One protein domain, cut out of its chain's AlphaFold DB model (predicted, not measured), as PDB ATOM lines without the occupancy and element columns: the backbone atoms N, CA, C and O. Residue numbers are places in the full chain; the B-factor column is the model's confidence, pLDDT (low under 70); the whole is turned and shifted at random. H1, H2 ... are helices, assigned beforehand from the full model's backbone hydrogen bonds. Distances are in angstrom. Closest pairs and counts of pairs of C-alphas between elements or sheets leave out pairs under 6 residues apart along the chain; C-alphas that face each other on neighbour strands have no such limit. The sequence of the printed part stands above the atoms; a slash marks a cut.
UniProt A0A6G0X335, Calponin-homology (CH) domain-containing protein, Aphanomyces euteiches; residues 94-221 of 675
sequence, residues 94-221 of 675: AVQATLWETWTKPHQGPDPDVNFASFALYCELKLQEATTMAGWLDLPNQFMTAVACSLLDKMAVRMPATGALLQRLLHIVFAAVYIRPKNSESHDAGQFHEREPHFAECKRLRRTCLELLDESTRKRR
ATOM      1  N   ALA A  94     160.318  85.013 101.086       68.75
ATOM      2  CA  ALA A  94     159.716  84.509  99.852       68.75
ATOM      3  C   ALA A  94     158.179  84.611  99.861       68.75
ATOM      4  O   ALA A  94     157.595  85.134  98.915       68.75
ATOM      5  N   VAL A  95     157.520  84.192 100.947       74.69
ATOM      6  CA  VAL A  95     156.057  84.286 101.090       74.69
ATOM      7  C   VAL A  95     155.625  85.751 101.069       74.69
ATOM      8  O   VAL A  95     154.718  86.128 100.330       74.69
ATOM      9  N   GLN A  96     156.332  86.607 101.806       74.75
ATOM     10  CA  GLN A  96     156.040  88.041 101.852       74.75
ATOM     11  C   GLN A  96     156.256  88.734 100.498       74.75
ATOM     12  O   GLN A  96     155.440  89.569 100.111       74.75
ATOM     13  N   ALA A  97     157.301  88.358  99.752       74.56
ATOM     14  CA  ALA A  97     157.536  88.830  98.391       74.56
ATOM     15  C   ALA A  97     156.411  88.390  97.443       74.56
ATOM     16  O   ALA A  97     155.898  89.220  96.698       74.56
ATOM     17  N   THR A  98     155.945  87.135  97.523       78.56
ATOM     18  CA  THR A  98     154.803  86.687  96.706       78.56
ATOM     19  C   THR A  98     153.511  87.436  97.041       78.56
ATOM     20  O   THR A  98     152.826  87.862  96.116       78.56
ATOM     21  N   LEU A  99     153.216  87.685  98.326       80.25
ATOM     22  CA  LEU A  99     152.061  88.486  98.753       80.25
ATOM     23  C   LEU A  99     152.156  89.936  98.246       80.25
ATOM     24  O   LEU A  99     151.183  90.482  97.720       80.25
ATOM     25  N   TRP A 100     153.342  90.545  98.347       82.25
ATOM     26  CA  TRP A 100     153.621  91.890  97.837       82.25
ATOM     27  C   TRP A 100     153.447  91.984  96.321       82.25
ATOM     28  O   TRP A 100     152.776  92.889  95.817       82.25
ATOM     29  N   GLU A 101     153.980  91.012  95.585       80.06
ATOM     30  CA  GLU A 101     153.763  90.880  94.150       80.06
ATOM     31  C   GLU A 101     152.275  90.716  93.812       80.06
ATOM     32  O   GLU A 101     151.780  91.400  92.922       80.06
ATOM     33  N   THR A 102     151.522  89.854  94.505       81.44
ATOM     34  CA  THR A 102     150.086  89.674  94.221       81.44
ATOM     35  C   THR A 102     149.247  90.911  94.525       81.44
ATOM     36  O   THR A 102     148.301  91.178  93.793       81.44
ATOM     37  N   TRP A 103     149.612  91.701  95.540       81.69
ATOM     38  CA  TRP A 103     148.916  92.941  95.907       81.69
ATOM     39  C   TRP A 103     149.218  94.112  94.948       81.69
ATOM     40  O   TRP A 103     148.369  94.983  94.716       81.69
ATOM     41  N   THR A 104     150.418  94.121  94.351       74.69
ATOM     42  CA  THR A 104     150.859  95.124  93.360       74.69
ATOM     43  C   THR A 104     150.449  94.786  91.919       74.69
ATOM     44  O   THR A 104     150.174  95.697  91.137       74.69
ATOM     45  N   LYS A 105     150.336  93.500  91.564       69.12
ATOM     46  CA  LYS A 105     149.973  93.015  90.215       69.12
ATOM     47  C   LYS A 105     148.632  93.484  89.610       69.12
ATOM     48  O   LYS A 105     148.614  93.595  88.385       69.12
ATOM     49  N   PRO A 106     147.531  93.797  90.331       55.84
ATOM     50  CA  PRO A 106     146.228  94.019  89.680       55.84
ATOM     51  C   PRO A 106     146.089  95.348  88.909       55.84
ATOM     52  O   PRO A 106     144.993  95.682  88.475       55.84
ATOM     53  N   HIS A 107     147.159  96.143  88.795       52.94
ATOM     54  CA  HIS A 107     147.095  97.558  88.417       52.94
ATOM     55  C   HIS A 107     148.269  98.011  87.519       52.94
ATOM     56  O   HIS A 107     148.779  99.118  87.669       52.94
ATOM     57  N   GLN A 108     148.696  97.183  86.554       46.50
ATOM     58  CA  GLN A 108     149.683  97.563  85.520       46.50
ATOM     59  C   GLN A 108     149.091  98.489  84.428       46.50
ATOM     60  O   GLN A 108     149.183  98.217  83.234       46.50
ATOM     61  N   GLY A 109     148.475  99.595  84.847       52.62
ATOM     62  CA  GLY A 109     148.161 100.752  84.004       52.62
ATOM     63  C   GLY A 109     149.002 101.959  84.440       52.62
ATOM     64  O   GLY A 109     149.465 101.974  85.581       52.62
ATOM     65  N   PRO A 110     149.217 102.972  83.579       46.09
ATOM     66  CA  PRO A 110     150.149 104.066  83.866       46.09
ATOM     67  C   PRO A 110     149.744 104.975  85.041       46.09
ATOM     68  O   PRO A 110     150.601 105.694  85.536       46.09
ATOM     69  N   ASP A 111     148.491 104.921  85.509       53.72
ATOM     70  CA  ASP A 111     148.071 105.511  86.788       53.72
ATOM     71  C   ASP A 111     146.776 104.833  87.305       53.72
ATOM     72  O   ASP A 111     145.671 105.193  86.889       53.72
ATOM     73  N   PRO A 112     146.847 103.829  88.202       53.41
ATOM     74  CA  PRO A 112     145.647 103.152  88.713       53.41
ATOM     75  C   PRO A 112     144.819 104.023  89.665       53.41
ATOM     76  O   PRO A 112     143.605 103.859  89.776       53.41
ATOM     77  N   ASP A 113     145.475 104.980  90.316       53.28
ATOM     78  CA  ASP A 113     144.889 105.911  91.276       53.28
ATOM     79  C   ASP A 113     143.927 106.936  90.617       53.28
ATOM     80  O   ASP A 113     143.258 107.685  91.326       53.28
ATOM     81  N   VAL A 114     143.876 107.014  89.276       52.41
ATOM     82  CA  VAL A 114     143.022 107.949  88.506       52.41
ATOM     83  C   VAL A 114     141.618 107.383  88.248       52.41
ATOM     84  O   VAL A 114     140.675 108.144  88.050       52.41
ATOM     85  N   ASN A 115     141.441 106.060  88.328       53.91
ATOM     86  CA  ASN A 115     140.152 105.399  88.085       53.91
ATOM     87  C   ASN A 115     139.219 105.372  89.315       53.91
ATOM     88  O   ASN A 115     138.112 104.840  89.233       53.91
ATOM     89  N   PHE A 116     139.642 105.928  90.456       60.12
ATOM     90  CA  PHE A 116     138.871 105.935  91.702       60.12
ATOM     91  C   PHE A 116     138.316 107.327  92.026       60.12
ATOM     92  O   PHE A 116     139.041 108.317  92.017       60.12
ATOM     93  N   ALA A 117     137.031 107.390  92.397       63.66
ATOM     94  CA  ALA A 117     136.333 108.642  92.712       63.66
ATOM     95  C   ALA A 117     136.924 109.411  93.914       63.66
ATOM     96  O   ALA A 117     136.724 110.618  94.035       63.66
ATOM     97  N   SER A 118     137.659 108.735  94.802       75.81
ATOM     98  CA  SER A 118     138.522 109.391  95.784       75.81
ATOM     99  C   SER A 118     139.728 108.516  96.134       75.81
ATOM    100  O   SER A 118     139.645 107.287  96.175       75.81
ATOM    101  N   PHE A 119     140.854 109.160  96.445       75.88
ATOM    102  CA  PHE A 119     142.068 108.471  96.893       75.88
ATOM    103  C   PHE A 119     141.879 107.765  98.253       75.88
ATOM    104  O   PHE A 119     142.509 106.744  98.512       75.88
ATOM    105  N   ALA A 120     140.973 108.264  99.103       77.50
ATOM    106  CA  ALA A 120     140.628 107.619 100.370       77.50
ATOM    107  C   ALA A 120     139.975 106.243 100.149       77.50
ATOM    108  O   ALA A 120     140.437 105.259 100.721       77.50
ATOM    109  N   LEU A 121     138.990 106.153  99.244       77.31
ATOM    110  CA  LEU A 121     138.329 104.889  98.889       77.31
ATOM    111  C   LEU A 121     139.306 103.877  98.270       77.31
ATOM    112  O   LEU A 121     139.215 102.682  98.541       77.31
ATOM    113  N   TYR A 122     140.273 104.349  97.477       82.25
ATOM    114  CA  TYR A 122     141.350 103.505  96.957       82.25
ATOM    115  C   TYR A 122     142.230 102.931  98.079       82.25
ATOM    116  O   TYR A 122     142.482 101.727  98.097       82.25
ATOM    117  N   CYS A 123     142.659 103.758  99.039       80.25
ATOM    118  CA  CYS A 123     143.432 103.294 100.194       80.25
ATOM    119  C   CYS A 123     142.648 102.312 101.073       80.25
ATOM    120  O   CYS A 123     143.223 101.321 101.519       80.25
ATOM    121  N   GLU A 124     141.353 102.544 101.298       82.25
ATOM    122  CA  GLU A 124     140.486 101.625 102.046       82.25
ATOM    123  C   GLU A 124     140.348 100.272 101.339       82.25
ATOM    124  O   GLU A 124     140.587  99.237 101.961       82.25
ATOM    125  N   LEU A 125     140.056 100.264 100.034       84.00
ATOM    126  CA  LEU A 125     139.951  99.033  99.245       84.00
ATOM    127  C   LEU A 125     141.285  98.275  99.208       84.00
ATOM    128  O   LEU A 125     141.312  97.062  99.418       84.00
ATOM    129  N   LYS A 126     142.407  98.978  99.014       83.25
ATOM    130  CA  LYS A 126     143.744  98.367  99.002       83.25
ATOM    131  C   LYS A 126     144.190  97.853 100.369       83.25
ATOM    132  O   LYS A 126     144.933  96.869 100.424       83.25
ATOM    133  N   LEU A 127     143.734  98.468 101.460       84.62
ATOM    134  CA  LEU A 127     143.941  97.955 102.812       84.62
ATOM    135  C   LEU A 127     143.073  96.715 103.070       84.62
ATOM    136  O   LEU A 127     143.579  95.741 103.620       84.62
ATOM    137  N   GLN A 128     141.814  96.706 102.620       85.56
ATOM    138  CA  GLN A 128     140.925  95.543 102.717       85.56
ATOM    139  C   GLN A 128     141.461  94.341 101.922       85.56
ATOM    140  O   GLN A 128     141.502  93.229 102.449       85.56
ATOM    141  N   GLU A 129     141.960  94.562 100.705       84.88
ATOM    142  CA  GLU A 129     142.652  93.550  99.895       84.88
ATOM    143  C   GLU A 129     143.879  92.977 100.626       84.88
ATOM    144  O   GLU A 129     144.073  91.766 100.668       84.88
ATOM    145  N   ALA A 130     144.674  93.822 101.291       84.31
ATOM    146  CA  ALA A 130     145.801  93.347 102.088       84.31
ATOM    147  C   ALA A 130     145.355  92.566 103.339       84.31
ATOM    148  O   ALA A 130     145.928  91.517 103.633       84.31
ATOM    149  N   THR A 131     144.310  93.011 104.051       84.81
ATOM    150  CA  THR A 131     143.791  92.280 105.224       84.81
ATOM    151  C   THR A 131     143.214  90.913 104.868       84.81
ATOM    152  O   THR A 131     143.364  89.984 105.657       84.81
ATOM    153  N   THR A 132     142.600  90.749 103.691       84.38
ATOM    154  CA  THR A 132     142.107  89.438 103.241       84.38
ATOM    155  C   THR A 132     143.253  88.539 102.781       84.38
ATOM    156  O   THR A 132     143.288  87.371 103.167       84.38
ATOM    157  N   MET A 133     144.249  89.077 102.065       81.56
ATOM    158  CA  MET A 133     145.474  88.347 101.694       81.56
ATOM    159  C   MET A 133     146.297  87.879 102.908       81.56
ATOM    160  O   MET A 133     146.912  86.814 102.852       81.56
ATOM    161  N   ALA A 134     146.307  88.650 104.000       81.81
ATOM    162  CA  ALA A 134     147.113  88.398 105.199       81.81
ATOM    163  C   ALA A 134     146.316  87.913 106.425       81.81
ATOM    164  O   ALA A 134     146.883  87.823 107.511       81.81
ATOM    165  N   GLY A 135     145.028  87.583 106.277       78.81
ATOM    166  CA  GLY A 135     144.135  87.229 107.394       78.81
ATOM    167  C   GLY A 135     144.489  85.940 108.154       78.81
ATOM    168  O   GLY A 135     143.838  85.613 109.141       78.81
ATOM    169  N   TRP A 136     145.510  85.214 107.697       79.06
ATOM    170  CA  TRP A 136     146.044  83.979 108.279       79.06
ATOM    171  C   TRP A 136     147.435  84.156 108.929       79.06
ATOM    172  O   TRP A 136     148.005  83.176 109.405       79.06
ATOM    173  N   LEU A 137     147.985  85.379 108.944       77.75
ATOM    174  CA  LEU A 137     149.272  85.733 109.563       77.75
ATOM    175  C   LEU A 137     149.057  86.457 110.901       77.75
ATOM    176  O   LEU A 137     148.218  87.359 110.974       77.75
ATOM    177  N   ASP A 138     149.856  86.153 111.931       76.56
ATOM    178  CA  ASP A 138     149.725  86.826 113.231       76.56
ATOM    179  C   ASP A 138     150.089  88.317 113.127       76.56
ATOM    180  O   ASP A 138     151.046  88.711 112.458       76.56
ATOM    181  N   LEU A 139     149.359  89.177 113.840       75.06
ATOM    182  CA  LEU A 139     149.706  90.594 113.953       75.06
ATOM    183  C   LEU A 139     150.706  90.832 115.106       75.06
ATOM    184  O   LEU A 139     150.497  90.317 116.207       75.06
ATOM    185  N   PRO A 140     151.752  91.664 114.918       77.06
ATOM    186  CA  PRO A 140     152.124  92.361 113.684       77.06
ATOM    187  C   PRO A 140     152.845  91.445 112.676       77.06
ATOM    188  O   PRO A 140     153.769  90.722 113.047       77.06
ATOM    189  N   ASN A 141     152.488  91.558 111.389       82.19
ATOM    190  CA  ASN A 141     153.202  90.916 110.280       82.19
ATOM    191  C   ASN A 141     153.849  91.947 109.338       82.19
ATOM    192  O   ASN A 141     153.447  93.114 109.266       82.19
ATOM    193  N   GLN A 142     154.903  91.525 108.637       81.88
ATOM    194  CA  GLN A 142     155.758  92.416 107.845       81.88
ATOM    195  C   GLN A 142     155.068  92.912 106.567       81.88
ATOM    196  O   GLN A 142     155.213  94.083 106.225       81.88
ATOM    197  N   PHE A 143     154.248  92.078 105.921       83.12
ATOM    198  CA  PHE A 143     153.486  92.452 104.726       83.12
ATOM    199  C   PHE A 143     152.467  93.571 105.008       83.12
ATOM    200  O   PHE A 143     152.510  94.608 104.348       83.12
ATOM    201  N   MET A 144     151.617  93.434 106.035       83.31
ATOM    202  CA  MET A 144     150.664  94.485 106.427       83.31
ATOM    203  C   MET A 144     151.374  95.765 106.870       83.31
ATOM    204  O   MET A 144     150.902  96.863 106.581       83.31
ATOM    205  N   THR A 145     152.528  95.637 107.534       85.38
ATOM    206  CA  THR A 145     153.358  96.788 107.921       85.38
ATOM    207  C   THR A 145     153.898  97.517 106.682       85.38
ATOM    208  O   THR A 145     153.818  98.742 106.609       85.38
ATOM    209  N   ALA A 146     154.374  96.786 105.670       83.56
ATOM    210  CA  ALA A 146     154.834  97.354 104.403       83.56
ATOM    211  C   ALA A 146     153.696  98.004 103.598       83.56
ATOM    212  O   ALA A 146     153.878  99.103 103.071       83.56
ATOM    213  N   VAL A 147     152.511  97.379 103.550       84.81
ATOM    214  CA  VAL A 147     151.322  97.939 102.885       84.81
ATOM    215  C   VAL A 147     150.871  99.227 103.574       84.81
ATOM    216  O   VAL A 147     150.696 100.243 102.902       84.81
ATOM    217  N   ALA A 148     150.746  99.226 104.903       84.62
ATOM    218  CA  ALA A 148     150.359 100.413 105.662       84.62
ATOM    219  C   ALA A 148     151.351 101.570 105.449       84.62
ATOM    220  O   ALA A 148     150.933 102.693 105.173       84.62
ATOM    221  N   CYS A 149     152.661 101.302 105.496       83.19
ATOM    222  CA  CYS A 149     153.679 102.314 105.213       83.19
ATOM    223  C   CYS A 149     153.614 102.838 103.769       83.19
ATOM    224  O   CYS A 149     153.725 104.044 103.565       83.19
ATOM    225  N   SER A 150     153.369 101.972 102.780       83.00
ATOM    226  CA  SER A 150     153.257 102.371 101.370       83.00
ATOM    227  C   SER A 150     152.011 103.214 101.080       83.00
ATOM    228  O   SER A 150     152.105 104.218 100.373       83.00
ATOM    229  N   LEU A 151     150.855 102.864 101.652       82.62
ATOM    230  CA  LEU A 151     149.630 103.660 101.513       82.62
ATOM    231  C   LEU A 151     149.760 105.024 102.212       82.62
ATOM    232  O   LEU A 151     149.331 106.035 101.657       82.62
ATOM    233  N   LEU A 152     150.410 105.076 103.382       81.69
ATOM    234  CA  LEU A 152     150.708 106.328 104.084       81.69
ATOM    235  C   LEU A 152     151.671 107.234 103.301       81.69
ATOM    236  O   LEU A 152     151.448 108.441 103.240       81.69
ATOM    237  N   ASP A 153     152.707 106.671 102.676       80.88
ATOM    238  CA  ASP A 153     153.652 107.426 101.844       80.88
ATOM    239  C   ASP A 153     152.955 108.023 100.607       80.88
ATOM    240  O   ASP A 153     153.011 109.236 100.382       80.88
ATOM    241  N   LYS A 154     152.160 107.215  99.886       80.38
ATOM    242  CA  LYS A 154     151.302 107.700  98.788       80.38
ATOM    243  C   LYS A 154     150.338 108.803  99.249       80.38
ATOM    244  O   LYS A 154     150.179 109.806  98.555       80.38
ATOM    245  N   MET A 155     149.727 108.660 100.429       78.06
ATOM    246  CA  MET A 155     148.838 109.678 101.007       78.06
ATOM    247  C   MET A 155     149.569 110.994 101.299       78.06
ATOM    248  O   MET A 155     149.028 112.069 101.038       78.06
ATOM    249  N   ALA A 156     150.808 110.929 101.790       77.62
ATOM    250  CA  ALA A 156     151.612 112.110 102.082       77.62
ATOM    251  C   ALA A 156     152.069 112.858 100.822       77.62
ATOM    252  O   ALA A 156     152.128 114.086 100.841       77.62
ATOM    253  N   VAL A 157     152.324 112.145  99.719       77.69
ATOM    254  CA  VAL A 157     152.600 112.751  98.403       77.69
ATOM    255  C   VAL A 157     151.371 113.482  97.842       77.69
ATOM    256  O   VAL A 157     151.521 114.517  97.196       77.69
ATOM    257  N   ARG A 158     150.149 112.995  98.110       74.25
ATOM    258  CA  ARG A 158     148.903 113.575  97.564       74.25
ATOM    259  C   ARG A 158     148.318 114.758  98.350       74.25
ATOM    260  O   ARG A 158     147.382 115.381  97.856       74.25
ATOM    261  N   MET A 159     148.829 115.096  99.539       77.06
ATOM    262  CA  MET A 159     148.313 116.218 100.344       77.06
ATOM    263  C   MET A 159     149.156 117.501 100.181       77.06
ATOM    264  O   MET A 159     150.205 117.617 100.813       77.06
ATOM    265  N   PRO A 160     148.704 118.519  99.419       63.97
ATOM    266  CA  PRO A 160     149.550 119.663  99.059       63.97
ATOM    267  C   PRO A 160     149.864 120.618 100.225       63.97
ATOM    268  O   PRO A 160     150.931 121.223 100.241       63.97
ATOM    269  N   ALA A 161     148.967 120.758 101.208       68.50
ATOM    270  CA  ALA A 161     149.133 121.715 102.313       68.50
ATOM    271  C   ALA A 161     149.896 121.146 103.527       68.50
ATOM    272  O   ALA A 161     150.566 121.885 104.246       68.50
ATOM    273  N   THR A 162     149.793 119.837 103.773       73.50
ATOM    274  CA  THR A 162     150.350 119.161 104.963       73.50
ATOM    275  C   THR A 162     151.383 118.083 104.627       73.50
ATOM    276  O   THR A 162     152.062 117.597 105.533       73.50
ATOM    277  N   GLY A 163     151.561 117.740 103.345       73.06
ATOM    278  CA  GLY A 163     152.429 116.656 102.877       73.06
ATOM    279  C   GLY A 163     153.871 116.764 103.365       73.06
ATOM    280  O   GLY A 163     154.406 115.788 103.872       73.06
ATOM    281  N   ALA A 164     154.481 117.954 103.346       74.25
ATOM    282  CA  ALA A 164     155.859 118.141 103.817       74.25
ATOM    283  C   ALA A 164     156.041 117.879 105.330       74.25
ATOM    284  O   ALA A 164     157.097 117.407 105.760       74.25
ATOM    285  N   LEU A 165     155.021 118.161 106.152       78.50
ATOM    286  CA  LEU A 165     155.031 117.814 107.577       78.50
ATOM    287  C   LEU A 165     154.771 116.315 107.766       78.50
ATOM    288  O   LEU A 165     155.472 115.665 108.541       78.50
ATOM    289  N   LEU A 166     153.809 115.758 107.025       79.12
ATOM    290  CA  LEU A 166     153.476 114.341 107.091       79.12
ATOM    291  C   LEU A 166     154.643 113.458 106.625       79.12
ATOM    292  O   LEU A 166     154.948 112.488 107.299       79.12
ATOM    293  N   GLN A 167     155.374 113.830 105.572       79.06
ATOM    294  CA  GLN A 167     156.600 113.152 105.127       79.06
ATOM    295  C   GLN A 167     157.693 113.160 106.208       79.06
ATOM    296  O   GLN A 167     158.347 112.142 106.431       79.06
ATOM    297  N   ARG A 168     157.870 114.272 106.941       77.75
ATOM    298  CA  ARG A 168     158.814 114.339 108.075       77.75
ATOM    299  C   ARG A 168     158.383 113.444 109.239       77.75
ATOM    300  O   ARG A 168     159.227 112.774 109.828       77.75
ATOM    301  N   LEU A 169     157.088 113.401 109.553       80.69
ATOM    302  CA  LEU A 169     156.541 112.512 110.582       80.69
ATOM    303  C   LEU A 169     156.638 111.037 110.164       80.69
ATOM    304  O   LEU A 169     157.083 110.210 110.956       80.69
ATOM    305  N   LEU A 170     156.314 110.711 108.911       80.75
ATOM    306  CA  LEU A 170     156.454 109.369 108.350       80.75
ATOM    307  C   LEU A 170     157.909 108.911 108.331       80.75
ATOM    308  O   LEU A 170     158.169 107.773 108.694       80.75
ATOM    309  N   HIS A 171     158.874 109.784 108.030       80.94
ATOM    310  CA  HIS A 171     160.295 109.447 108.149       80.94
ATOM    311  C   HIS A 171     160.670 109.005 109.577       80.94
ATOM    312  O   HIS A 171     161.382 108.015 109.748       80.94
ATOM    313  N   ILE A 172     160.154 109.690 110.606       78.88
ATOM    314  CA  ILE A 172     160.365 109.325 112.017       78.88
ATOM    315  C   ILE A 172     159.666 107.997 112.350       78.88
ATOM    316  O   ILE A 172     160.270 107.131 112.980       78.88
ATOM    317  N   VAL A 173     158.427 107.796 111.888       81.88
ATOM    318  CA  VAL A 173     157.680 106.538 112.080       81.88
ATOM    319  C   VAL A 173     158.383 105.366 111.388       81.88
ATOM    320  O   VAL A 173     158.576 104.321 112.001       81.88
ATOM    321  N   PHE A 174     158.846 105.530 110.150       81.25
ATOM    322  CA  PHE A 174     159.576 104.496 109.417       81.25
ATOM    323  C   PHE A 174     160.928 104.179 110.067       81.25
ATOM    324  O   PHE A 174     161.311 103.013 110.092       81.25
ATOM    325  N   ALA A 175     161.615 105.169 110.646       76.00
ATOM    326  CA  ALA A 175     162.833 104.955 111.430       76.00
ATOM    327  C   ALA A 175     162.583 104.261 112.786       76.00
ATOM    328  O   ALA A 175     163.506 103.672 113.340       76.00
ATOM    329  N   ALA A 176     161.357 104.316 113.320       77.19
ATOM    330  CA  ALA A 176     160.948 103.576 114.515       77.19
ATOM    331  C   ALA A 176     160.450 102.150 114.196       77.19
ATOM    332  O   ALA A 176     160.590 101.246 115.019       77.19
ATOM    333  N   VAL A 177     159.874 101.940 113.007       82.88
ATOM    334  CA  VAL A 177     159.332 100.646 112.562       82.88
ATOM    335  C   VAL A 177     160.403  99.757 111.924       82.88
ATOM    336  O   VAL A 177     160.447  98.566 112.236       82.88
ATOM    337  N   TYR A 178     161.274 100.303 111.069       83.25
ATOM    338  CA  TYR A 178     162.249  99.544 110.278       83.25
ATOM    339  C   TYR A 178     163.688  99.697 110.762       83.25
ATOM    340  O   TYR A 178     164.150 100.789 111.090       83.25
ATOM    341  N   ILE A 179     164.429  98.592 110.706       79.00
ATOM    342  CA  ILE A 179     165.856  98.559 111.016       79.00
ATOM    343  C   ILE A 179     166.615  99.308 109.923       79.00
ATOM    344  O   ILE A 179     166.514  98.978 108.741       79.00
ATOM    345  N   ARG A 180     167.428 100.294 110.314       68.56
ATOM    346  CA  ARG A 180     168.304 101.012 109.381       68.56
ATOM    347  C   ARG A 180     169.392 100.065 108.840       68.56
ATOM    348  O   ARG A 180     170.221  99.609 109.636       68.56
ATOM    349  N   PRO A 181     169.456  99.787 107.522       63.94
ATOM    350  CA  PRO A 181     170.533  98.981 106.960       63.94
ATOM    351  C   PRO A 181     171.863  99.720 107.118       63.94
ATOM    352  O   PRO A 181     171.950 100.924 106.882       63.94
ATOM    353  N   LYS A 182     172.926  99.008 107.508       56.09
ATOM    354  CA  LYS A 182     174.233  99.630 107.805       56.09
ATOM    355  C   LYS A 182     174.943 100.241 106.586       56.09
ATOM    356  O   LYS A 182     175.880 101.005 106.785       56.09
ATOM    357  N   ASN A 183     174.503  99.910 105.368       55.22
ATOM    358  CA  ASN A 183     175.209 100.212 104.118       55.22
ATOM    359  C   ASN A 183     174.355 100.967 103.071       55.22
ATOM    360  O   ASN A 183     174.794 101.088 101.932       55.22
ATOM    361  N   SER A 184     173.146 101.442 103.402       54.72
ATOM    362  CA  SER A 184     172.276 102.163 102.452       54.72
ATOM    363  C   SER A 184     172.200 103.658 102.778       54.72
ATOM    364  O   SER A 184     171.523 104.054 103.731       54.72
ATOM    365  N   GLU A 185     172.862 104.492 101.974       50.94
ATOM    366  CA  GLU A 185     172.691 105.956 102.010       50.94
ATOM    367  C   GLU A 185     171.506 106.436 101.147       50.94
ATOM    368  O   GLU A 185     171.035 107.560 101.320       50.94
ATOM    369  N   SER A 186     170.963 105.582 100.269       52.69
ATOM    370  CA  SER A 186     169.752 105.862  99.493       52.69
ATOM    371  C   SER A 186     168.484 105.737 100.349       52.69
ATOM    372  O   SER A 186     168.081 104.657 100.782       52.69
ATOM    373  N   HIS A 187     167.812 106.868 100.568       52.44
ATOM    374  CA  HIS A 187     166.487 106.936 101.186       52.44
ATOM    375  C   HIS A 187     165.362 106.744 100.148       52.44
ATOM    376  O   HIS A 187     164.435 107.548 100.090       52.44
ATOM    377  N   ASP A 188     165.403 105.668  99.354       55.94
ATOM    378  CA  ASP A 188     164.312 105.367  98.416       55.94
ATOM    379  C   ASP A 188     163.047 104.984  99.189       55.94
ATOM    380  O   ASP A 188     162.945 103.908  99.788       55.94
ATOM    381  N   ALA A 189     162.090 105.912  99.227       55.25
ATOM    382  CA  ALA A 189     160.887 105.814 100.050       55.25
ATOM    383  C   ALA A 189     159.939 104.682  99.615       55.25
ATOM    384  O   ALA A 189     159.191 104.190 100.444       55.25
ATOM    385  N   GLY A 190     160.007 104.200  98.368       58.03
ATOM    386  CA  GLY A 190     159.059 103.206  97.840       58.03
ATOM    387  C   GLY A 190     159.299 101.737  98.235       58.03
ATOM    388  O   GLY A 190     158.386 100.919  98.130       58.03
ATOM    389  N   GLN A 191     160.501 101.363  98.689       67.44
ATOM    390  CA  GLN A 191     160.899  99.955  98.883       67.44
ATOM    391  C   GLN A 191     160.681  99.458 100.326       67.44
ATOM    392  O   GLN A 191     161.602  98.992 100.995       67.44
ATOM    393  N   PHE A 192     159.450  99.552 100.839       68.88
ATOM    394  CA  PHE A 192     159.126  99.090 102.203       68.88
ATOM    395  C   PHE A 192     159.209  97.567 102.378       68.88
ATOM    396  O   PHE A 192     159.597  97.097 103.442       68.88
ATOM    397  N   HIS A 193     158.880  96.804 101.336       66.62
ATOM    398  CA  HIS A 193     158.843  95.338 101.359       66.62
ATOM    399  C   HIS A 193     160.225  94.680 101.524       66.62
ATOM    400  O   HIS A 193     160.317  93.579 102.055       66.62
ATOM    401  N   GLU A 194     161.302  95.364 101.129       70.06
ATOM    402  CA  GLU A 194     162.680  94.882 101.300       70.06
ATOM    403  C   GLU A 194     163.258  95.186 102.696       70.06
ATOM    404  O   GLU A 194     164.307  94.655 103.070       70.06
ATOM    405  N   ARG A 195     162.596  96.046 103.483       75.38
ATOM    406  CA  ARG A 195     163.074  96.479 104.801       75.38
ATOM    407  C   ARG A 195     162.553  95.561 105.900       75.38
ATOM    408  O   ARG A 195     161.366  95.251 105.968       75.38
ATOM    409  N   GLU A 196     163.436  95.180 106.818       78.44
ATOM    410  CA  GLU A 196     163.071  94.357 107.973       78.44
ATOM    411  C   GLU A 196     162.573  95.229 109.137       78.44
ATOM    412  O   GLU A 196     163.283  96.146 109.573       78.44
ATOM    413  N   PRO A 197     161.360  94.980 109.662       83.50
ATOM    414  CA  PRO A 197     160.842  95.717 110.799       83.50
ATOM    415  C   PRO A 197     161.455  95.220 112.114       83.50
ATOM    416  O   PRO A 197     161.733  94.032 112.292       83.50
ATOM    417  N   HIS A 198     161.607  96.123 113.083       80.56
ATOM    418  CA  HIS A 198     162.226  95.830 114.380       80.56
ATOM    419  C   HIS A 198     161.563  94.659 115.123       80.56
ATOM    420  O   HIS A 198     162.256  93.890 115.791       80.56
ATOM    421  N   PHE A 199     160.243  94.476 114.997       81.25
ATOM    422  CA  PHE A 199     159.547  93.368 115.657       81.25
ATOM    423  C   PHE A 199     159.926  91.993 115.081       81.25
ATOM    424  O   PHE A 199     159.969  91.026 115.843       81.25
ATOM    425  N   ALA A 200     160.230  91.894 113.781       80.25
ATOM    426  CA  ALA A 200     160.609  90.635 113.138       80.25
ATOM    427  C   ALA A 200     161.990  90.181 113.632       80.25
ATOM    428  O   ALA A 200     162.145  89.053 114.096       80.25
ATOM    429  N   GLU A 201     162.957  91.100 113.681       78.94
ATOM    430  CA  GLU A 201     164.277  90.842 114.267       78.94
ATOM    431  C   GLU A 201     164.183  90.523 115.766       78.94
ATOM    432  O   GLU A 201     164.842  89.601 116.240       78.94
ATOM    433  N   CYS A 202     163.307  91.193 116.524       78.44
ATOM    434  CA  CYS A 202     163.032  90.824 117.916       78.44
ATOM    435  C   CYS A 202     162.430  89.410 118.047       78.44
ATOM    436  O   CYS A 202     162.799  88.683 118.971       78.44
ATOM    437  N   LYS A 203     161.539  88.989 117.134       79.69
ATOM    438  CA  LYS A 203     160.968  87.627 117.091       79.69
ATOM    439  C   LYS A 203     162.067  86.603 116.779       79.69
ATOM    440  O   LYS A 203     162.215  85.635 117.527       79.69
ATOM    441  N   ARG A 204     162.904  86.869 115.769       81.88
ATOM    442  CA  ARG A 204     164.069  86.056 115.383       81.88
ATOM    443  C   ARG A 204     165.078  85.914 116.525       81.88
ATOM    444  O   ARG A 204     165.382  84.796 116.933       81.88
ATOM    445  N   LEU A 205     165.532  87.028 117.102       77.19
ATOM    446  CA  LEU A 205     166.460  87.047 118.237       77.19
ATOM    447  C   LEU A 205     165.880  86.325 119.457       77.19
ATOM    448  O   LEU A 205     166.602  85.579 120.112       77.19
ATOM    449  N   ARG A 206     164.579  86.473 119.744       77.69
ATOM    450  CA  ARG A 206     163.914  85.731 120.824       77.69
ATOM    451  C   ARG A 206     163.933  84.221 120.577       77.69
ATOM    452  O   ARG A 206     164.227  83.491 121.521       77.69
ATOM    453  N   ARG A 207     163.672  83.751 119.347       79.44
ATOM    454  CA  ARG A 207     163.804  82.324 118.989       79.44
ATOM    455  C   ARG A 207     165.246  81.845 119.195       79.44
ATOM    456  O   ARG A 207     165.452  80.916 119.968       79.44
ATOM    457  N   THR A 208     166.243  82.550 118.656       76.81
ATOM    458  CA  THR A 208     167.668  82.205 118.841       76.81
ATOM    459  C   THR A 208     168.098  82.217 120.315       76.81
ATOM    460  O   THR A 208     168.846  81.345 120.752       76.81
ATOM    461  N   CYS A 209     167.617  83.162 121.129       75.19
ATOM    462  CA  CYS A 209     167.882  83.172 122.569       75.19
ATOM    463  C   CYS A 209     167.257  81.968 123.286       75.19
ATOM    464  O   CYS A 209     167.901  81.404 124.169       75.19
ATOM    465  N   LEU A 210     166.038  81.560 122.917       81.62
ATOM    466  CA  LEU A 210     165.392  80.364 123.464       81.62
ATOM    467  C   LEU A 210     166.123  79.084 123.037       81.62
ATOM    468  O   LEU A 210     166.407  78.252 123.889       81.62
ATOM    469  N   GLU A 211     166.526  78.965 121.772       82.56
ATOM    470  CA  GLU A 211     167.336  77.847 121.265       82.56
ATOM    471  C   GLU A 211     168.678  77.727 121.998       82.56
ATOM    472  O   GLU A 211     169.052  76.641 122.438       82.56
ATOM    473  N   LEU A 212     169.390  78.841 122.200       80.12
ATOM    474  CA  LEU A 212     170.650  78.868 122.951       80.12
ATOM    475  C   LEU A 212     170.451  78.578 124.448       80.12
ATOM    476  O   LEU A 212     171.324  77.977 125.079       80.12
ATOM    477  N   LEU A 213     169.316  78.973 125.034       79.75
ATOM    478  CA  LEU A 213     168.945  78.607 126.403       79.75
ATOM    479  C   LEU A 213     168.622  77.113 126.510       79.75
ATOM    480  O   LEU A 213     169.111  76.460 127.433       79.75
ATOM    481  N   ASP A 214     167.890  76.544 125.559       80.00
ATOM    482  CA  ASP A 214     167.596  75.112 125.489       80.00
ATOM    483  C   ASP A 214     168.865  74.286 125.257       80.00
ATOM    484  O   ASP A 214     169.093  73.291 125.942       80.00
ATOM    485  N   GLU A 215     169.760  74.721 124.371       78.88
ATOM    486  CA  GLU A 215     171.049  74.066 124.164       78.88
ATOM    487  C   GLU A 215     171.939  74.171 125.419       78.88
ATOM    488  O   GLU A 215     172.560  73.191 125.837       78.88
ATOM    489  N   SER A 216     171.958  75.332 126.086       70.12
ATOM    490  CA  SER A 216     172.673  75.554 127.351       70.12
ATOM    491  C   SER A 216     172.098  74.722 128.502       70.12
ATOM    492  O   SER A 216     172.859  74.178 129.309       70.12
ATOM    493  N   THR A 217     170.772  74.565 128.587       76.00
ATOM    494  CA  THR A 217     170.134  73.721 129.606       76.00
ATOM    495  C   THR A 217     170.326  72.235 129.318       76.00
ATOM    496  O   THR A 217     170.650  71.510 130.256       76.00
ATOM    497  N   ARG A 218     170.270  71.780 128.057       76.25
ATOM    498  CA  ARG A 218     170.672  70.416 127.649       76.25
ATOM    499  C   ARG A 218     172.132  70.143 128.031       76.25
ATOM    500  O   ARG A 218     172.392  69.263 128.847       76.25
ATOM    501  N   LYS A 219     173.072  71.010 127.628       69.88
ATOM    502  CA  LYS A 219     174.501  70.953 128.022       69.88
ATOM    503  C   LYS A 219     174.746  71.074 129.538       69.88
ATOM    504  O   LYS A 219     175.858  70.806 130.000       69.88
ATOM    505  N   ARG A 220     173.766  71.526 130.335       63.75
ATOM    506  CA  ARG A 220     173.792  71.529 131.817       63.75
ATOM    507  C   ARG A 220     173.129  70.295 132.438       63.75
ATOM    508  O   ARG A 220     173.497  69.958 133.558       63.75
ATOM    509  N   ARG A 221     172.194  69.648 131.738       68.19
ATOM    510  CA  ARG A 221     171.514  68.411 132.152       68.19
ATOM    511  C   ARG A 221     172.257  67.135 131.749       68.19
ATOM    512  O   ARG A 221     171.968  66.112 132.348       68.19
TER     513      ARG A 221
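AT A GLANCE: This is residues 94 to 221 of the 675 residues of the protein "Calponin-homology (CH) domain-containing protein" of Aphanomyces euteiches (UniProt A0A6G0X335). Residues 202 to 221 of the long helix H5 stick out from a body of H2, H3 and H4 side by side, with H1 over one side. The 128 printed residues have five named helices, class all helix. The whole is loose, radius of gyration of the C-alphas 18.3 A, spanning 66 by 31 by 21 A.

IN THESE COORDINATES: H5, residues 198 to 221, is 34.0 A long, ending at C-alpha (171.514, 68.411, 132.152). H1, residues 94 to 107, begins at C-alpha (159.716, 84.509, 99.852). H2 is residues 119 to 133, H3 142 to 158, H4 163 to 177.

HOW THE PARTS SIT: The hub H3 touches H4, a hairpin, closest C-alphas Ala 156 and Gly 163, 4.7 A. H1, H2 and H3 form an up-and-down bundle, each running against the one before. H5 only just touches H4, with 3 C-alpha pairs within 8 A. Every O i to N i+4 pair is within hydrogen-bond range in H2 to H5; 8 of 10 in H1.

THE WHOLE: The printed part has no cut. Links H1 to H2 and H4 to H5 are long. pLDDT is under 70 in 33 residues.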